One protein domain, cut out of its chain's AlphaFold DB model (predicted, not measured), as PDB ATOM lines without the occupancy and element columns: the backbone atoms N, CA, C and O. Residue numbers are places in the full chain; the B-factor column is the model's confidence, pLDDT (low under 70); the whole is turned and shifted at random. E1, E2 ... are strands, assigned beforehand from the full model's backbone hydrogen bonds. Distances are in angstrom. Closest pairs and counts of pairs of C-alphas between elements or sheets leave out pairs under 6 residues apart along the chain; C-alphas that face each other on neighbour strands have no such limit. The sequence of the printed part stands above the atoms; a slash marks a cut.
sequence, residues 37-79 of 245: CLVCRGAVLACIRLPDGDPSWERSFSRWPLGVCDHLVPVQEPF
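Overview. This is residues 37 to 79 of the 245 residues of an uncharacterized protein of Coregonus sp. 'balchen' (UniProt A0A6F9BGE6). The domain is one small, strongly twisted sheet made of two hairpins side by side, E1 with E2 and E3 with E4, and the long link between E2 and E3 swings out as a loop, of which residues 51 to 56 stick out. The printed part has 43 residues with four named strands, E1 to E4 along the chain, and no named helix; under half of the residues are in named elements. The sheet's order is E1, E2, E4, E3, antiparallel throughout, and the class is all strand. The whole is compact, with a radius of gyration of the C-alphas of 10.0 A and spans of 25 by 21 by 15 A.

Along the chain. Find C-alpha 37 at (248.454, 264.618, 392.569); from there E1 runs over residues 37 to 40. E2 follows at residues 43 to 47, 12.5 A long. Look next for E3 at residues 61 to 66, 14.7 A long. E4, residues 69 to 74, is 16.2 A long and ends at C-alpha 74 at (254.481, 256.201, 403.927).

Arrangement. Begin with the hairpin of E1 and E2, antiparallel at 143 degrees, where N 38 and O 45 are 2.9 A apart, within hydrogen-bond range. E2 and E4, the inner strands, are antiparallel at 142 degrees; look at N 46 and O 70, 2.8 A apart. The hairpin of E4 and E3 stands at 147 degrees, with N 62 and O 73 at 2.7 A. The edge strands E1 and E3 are apart.

Size, cuts and confidence. The two farthest C-alphas, those of Arg 41 and Gly 53, are 27.5 A apart. The printed part has no cut. The long link is residues 48 to 60; the other two links are tight. The model's pLDDT is under 70 at residues 37 to 42 and 48 to 53.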
ATOM      1  N   CYS A  37     247.602 265.758 392.251       39.00
ATOM      2  CA  CYS A  37     248.454 264.618 392.569       39.00
ATOM      3  C   CYS A  37     248.806 263.863 391.280       39.00
ATOM      4  O   CYS A  37     247.914 263.332 390.617       39.00
ATOM      5  N   LEU A  38     250.090 263.793 390.926       43.62
ATOM      6  CA  LEU A  38     250.574 262.942 389.835       43.62
ATOM      7  C   LEU A  38     251.083 261.617 390.415       43.62
ATOM      8  O   LEU A  38     251.923 261.613 391.314       43.62
ATOM      9  N   VAL A  39     250.611 260.491 389.877       41.94
ATOM     10  CA  VAL A  39     251.167 259.166 390.188       41.94
ATOM     11  C   VAL A  39     252.193 258.809 389.114       41.94
ATOM     12  O   VAL A  39     251.836 258.411 388.007       41.94
ATOM     13  N   CYS A  40     253.479 258.940 389.433       42.34
ATOM     14  CA  CYS A  40     254.578 258.570 388.540       42.34
ATOM     15  C   CYS A  40     255.214 257.271 389.044       42.34
ATOM     16  O   CYS A  40     255.878 257.271 390.074       42.34
ATOM     17  N   ARG A  41     255.020 256.149 388.330       48.59
ATOM     18  CA  ARG A  41     255.656 254.841 388.627       48.59
ATOM     19  C   ARG A  41     255.563 254.403 390.108       48.59
ATOM     20  O   ARG A  41     256.540 253.926 390.673       48.59
ATOM     21  N   GLY A  42     254.395 254.572 390.733       63.00
ATOM     22  CA  GLY A  42     254.151 254.177 392.131       63.00
ATOM     23  C   GLY A  42     254.530 255.223 393.185       63.00
ATOM     24  O   GLY A  42     254.193 255.037 394.350       63.00
ATOM     25  N   ALA A  43     255.155 256.337 392.794       71.94
ATOM     26  CA  ALA A  43     255.338 257.503 393.653       71.94
ATOM     27  C   ALA A  43     254.115 258.425 393.564       71.94
ATOM     28  O   ALA A  43     253.646 258.732 392.463       71.94
ATOM     29  N   VAL A  44     253.621 258.886 394.714       84.38
ATOM     30  CA  VAL A  44     252.554 259.890 394.793       84.38
ATOM     31  C   VAL A  44     253.202 261.257 394.969       84.38
ATOM     32  O   VAL A  44     253.853 261.519 395.979       84.38
ATOM     33  N   LEU A  45     253.047 262.124 393.973       87.19
ATOM     34  CA  LEU A  45     253.591 263.478 393.988       87.19
ATOM     35  C   LEU A  45     252.464 264.480 394.151       87.19
ATOM     36  O   LEU A  45     251.496 264.423 393.401       87.19
ATOM     37  N   ALA A  46     252.619 265.425 395.069       85.38
ATOM     38  CA  ALA A  46     251.710 266.549 395.219       85.38
ATOM     39  C   ALA A  46     252.405 267.842 394.792       85.38
ATOM     40  O   ALA A  46     253.366 268.284 395.421       85.38
ATOM     41  N   CYS A  47     251.934 268.444 393.705       82.38
ATOM     42  CA  CYS A  47     252.517 269.661 393.147       82.38
ATOM     43  C   CYS A  47     251.658 270.880 393.493       82.38
ATOM     44  O   CYS A  47     250.450 270.757 393.684       82.38
ATOM     45  N   ILE A  48     252.274 272.068 393.533       68.88
ATOM     46  CA  ILE A  48     251.564 273.338 393.792       68.88
ATOM     47  C   ILE A  48     250.938 273.353 395.201       68.88
ATOM     48  O   ILE A  48     249.809 273.786 395.382       68.88
ATOM     49  N   ARG A  49     251.712 272.882 396.193       64.50
ATOM     50  CA  ARG A  49     251.392 272.845 397.635       64.50
ATOM     51  C   ARG A  49     250.108 272.054 397.965       64.50
ATOM     52  O   ARG A  49     249.012 272.347 397.496       64.50
ATOM     53  N   LEU A  50     250.216 271.055 398.843       66.56
ATOM     54  CA  LEU A  50     249.008 270.488 399.453       66.56
ATOM     55  C   LEU A  50     248.352 271.544 400.347       66.56
ATOM     56  O   LEU A  50     249.084 272.227 401.065       66.56
ATOM     57  N   PRO A  51     247.019 271.701 400.327       65.69
ATOM     58  CA  PRO A  51     246.362 272.709 401.136       65.69
ATOM     59  C   PRO A  51     246.592 272.364 402.606       65.69
ATOM     60  O   PRO A  51     246.301 271.246 403.028       65.69
ATOM     61  N   ASP A  52     247.052 273.330 403.397       65.94
ATOM     62  CA  ASP A  52     247.311 273.137 404.834       65.94
ATOM     63  C   ASP A  52     246.015 272.882 405.648       65.94
ATOM     64  O   ASP A  52     246.053 272.694 406.860       65.94
ATOM     65  N   GLY A  53     244.847 272.897 404.991       66.12
ATOM     66  CA  GLY A  53     243.525 272.755 405.605       66.12
ATOM     67  C   GLY A  53     243.032 271.320 405.818       66.12
ATOM     68  O   GLY A  53     241.986 271.155 406.441       66.12
ATOM     69  N   ASP A  54     243.739 270.295 405.326       73.25
ATOM     70  CA  ASP A  54     243.370 268.889 405.546       73.25
ATOM     71  C   ASP A  54     244.569 268.052 406.037       73.25
ATOM     72  O   ASP A  54     245.396 267.626 405.227       73.25
ATOM     73  N   PRO A  55     244.671 267.780 407.353       78.31
ATOM     74  CA  PRO A  55     245.746 266.976 407.934       78.31
ATOM     75  C   PRO A  55     245.462 265.462 407.903       78.31
ATOM     76  O   PRO A  55     246.211 264.683 408.495       78.31
ATOM     77  N   SER A  56     244.377 265.001 407.268       82.62
ATOM     78  CA  SER A  56     243.959 263.587 407.314       82.62
ATOM     79  C   SER A  56     245.028 262.608 406.809       82.62
ATOM     80  O   SER A  56     245.125 261.483 407.308       82.62
ATOM     81  N   TRP A  57     245.876 263.044 405.876       82.88
ATOM     82  CA  TRP A  57     246.950 262.243 405.289       82.88
ATOM     83  C   TRP A  57     248.235 262.209 406.139       82.88
ATOM     84  O   TRP A  57     249.005 261.258 405.997       82.88
ATOM     85  N   GLU A  58     248.456 263.158 407.058       85.44
ATOM     86  CA  GLU A  58     249.713 263.305 407.827       85.44
ATOM     87  C   GLU A  58     250.005 262.117 408.752       85.44
ATOM     88  O   GLU A  58     251.149 261.846 409.109       85.44
ATOM     89  N   ARG A  59     248.967 261.360 409.127       87.56
ATOM     90  CA  ARG A  59     249.119 260.126 409.916       87.56
ATOM     91  C   ARG A  59     249.655 258.952 409.100       87.56
ATOM     92  O   ARG A  59     250.131 257.984 409.683       87.56
ATOM     93  N   SER A  60     249.508 259.011 407.778       89.50
ATOM     94  CA  SER A  60     249.816 257.903 406.868       89.50
ATOM     95  C   SER A  60     251.011 258.207 405.974       89.50
ATOM     96  O   SER A  60     251.739 257.284 405.618       89.50
ATOM     97  N   PHE A  61     251.248 259.483 405.655       90.94
ATOM     98  CA  PHE A  61     252.334 259.908 404.779       90.94
ATOM     99  C   PHE A  61     253.158 261.054 405.371       90.94
ATOM    100  O   PHE A  61     252.630 261.985 405.972       90.94
ATOM    101  N   SER A  62     254.462 261.001 405.124       90.00
ATOM    102  CA  SER A  62     255.402 262.110 405.236       90.00
ATOM    103  C   SER A  62     255.553 262.812 403.886       90.00
ATOM    104  O   SER A  62     255.459 262.181 402.832       90.00
ATOM    105  N   ARG A  63     255.826 264.119 403.913       90.31
ATOM    106  CA  ARG A  63     256.130 264.929 402.724       90.31
ATOM    107  C   ARG A  63     257.625 265.160 402.622       90.31
ATOM    108  O   ARG A  63     258.192 265.797 403.505       90.31
ATOM    109  N   TRP A  64     258.249 264.685 401.551       93.12
ATOM    110  CA  TRP A  64     259.654 264.968 401.257       93.12
ATOM    111  C   TRP A  64     259.747 265.861 400.018       93.12
ATOM    112  O   TRP A  64     259.135 265.533 398.999       93.12
ATOM    113  N   PRO A  65     260.486 266.981 400.053       92.44
ATOM    114  CA  PRO A  65     260.519 267.914 398.933       92.44
ATOM    115  C   PRO A  65     261.162 267.265 397.707       92.44
ATOM    116  O   PRO A  65     262.257 266.704 397.795       92.44
ATOM    117  N   LEU A  66     260.499 267.372 396.558       90.56
ATOM    118  CA  LEU A  66     261.003 266.919 395.267       90.56
ATOM    119  C   LEU A  66     260.534 267.880 394.181       90.56
ATOM    120  O   LEU A  66     259.464 267.723 393.588       90.56
ATOM    121  N   GLY A  67     261.351 268.866 393.857       87.75
ATOM    122  CA  GLY A  67     260.967 269.775 392.798       87.75
ATOM    123  C   GLY A  67     260.097 270.915 393.328       87.75
ATOM    124  O   GLY A  67     260.148 271.341 394.484       87.75
ATOM    125  N   VAL A  68     259.245 271.409 392.450       86.56
ATOM    126  CA  VAL A  68     258.090 272.212 392.853       86.56
ATOM    127  C   VAL A  68     257.032 271.373 393.584       86.56
ATOM    128  O   VAL A  68     256.103 271.941 394.157       86.56
ATOM    129  N   CYS A  69     257.194 270.048 393.612       88.12
ATOM    130  CA  CYS A  69     256.294 269.093 394.237       88.12
ATOM    131  C   CYS A  69     256.862 268.542 395.551       88.12
ATOM    132  O   CYS A  69     258.037 268.716 395.876       88.12
ATOM    133  N   ASP A  70     256.011 267.831 396.278       88.94
ATOM    134  CA  ASP A  70     256.382 266.986 397.404       88.94
ATOM    135  C   ASP A  70     256.127 265.523 397.035       88.94
ATOM    136  O   ASP A  70     255.116 265.190 396.415       88.94
ATOM    137  N   HIS A  71     257.036 264.641 397.433       90.94
ATOM    138  CA  HIS A  71     256.846 263.202 397.400       90.94
ATOM    139  C   HIS A  71     256.133 262.763 398.681       90.94
ATOM    140  O   HIS A  71     256.629 263.010 399.782       90.94
ATOM    141  N   LEU A  72     254.965 262.136 398.536       90.50
ATOM    142  CA  LEU A  72     254.220 261.544 399.643       90.50
ATOM    143  C   LEU A  72     254.706 260.119 399.869       90.50
ATOM    144  O   LEU A  72     254.501 259.237 399.035       90.50
ATOM    145  N   VAL A  73     255.348 259.914 401.011       90.81
ATOM    146  CA  VAL A  73     256.010 258.662 401.374       90.81
ATOM    147  C   VAL A  73     255.343 258.095 402.623       90.81
ATOM    148  O   VAL A  73     255.083 258.871 403.537       90.81
ATOM    149  N   PRO A  74     255.035 256.788 402.708       91.50
ATOM    150  CA  PRO A  74     254.481 256.201 403.927       91.50
ATOM    151  C   PRO A  74     255.303 256.565 405.172       91.50
ATOM    152  O   PRO A  74     256.529 256.553 405.125       91.50
ATOM    153  N   VAL A  75     254.651 256.880 406.296       90.50
ATOM    154  CA  VAL A  75     255.342 257.337 407.528       90.50
ATOM    155  C   VAL A  75     256.328 256.321 408.112       90.50
ATOM    156  O   VAL A  75     257.182 256.695 408.907       90.50
ATOM    157  N   GLN A  76     256.205 255.042 407.752       90.50
ATOM    158  CA  GLN A  76     257.115 253.981 408.190       90.50
ATOM    159  C   GLN A  76     258.413 253.936 407.375       90.50
ATOM    160  O   GLN A  76     259.352 253.257 407.787       90.50
ATOM    161  N   GLU A  77     258.464 254.617 406.229       92.81
ATOM    162  CA  GLU A  77     259.648 254.626 405.378       92.81
ATOM    163  C   GLU A  77     260.788 255.388 406.072       92.81
ATOM    164  O   GLU A  77     260.601 256.543 406.481       92.81
ATOM    165  N   PRO A  78     261.982 254.785 406.213       91.44
ATOM    166  CA  PRO A  78     263.120 255.470 406.799       91.44
ATOM    167  C   PRO A  78     263.572 256.626 405.901       91.44
ATOM    168  O   PRO A  78     263.800 256.469 404.703       91.44
ATOM    169  N   PHE A  79     263.742 257.807 406.494       92.69
ATOM    170  CA  PHE A  79     264.311 258.946 405.787       92.69
ATOM    171  C   PHE A  79     265.842 258.923 405.873       92.69
ATOM    172  O   PHE A  79     266.402 258.969 406.968       92.69
TER     173      PHE A  79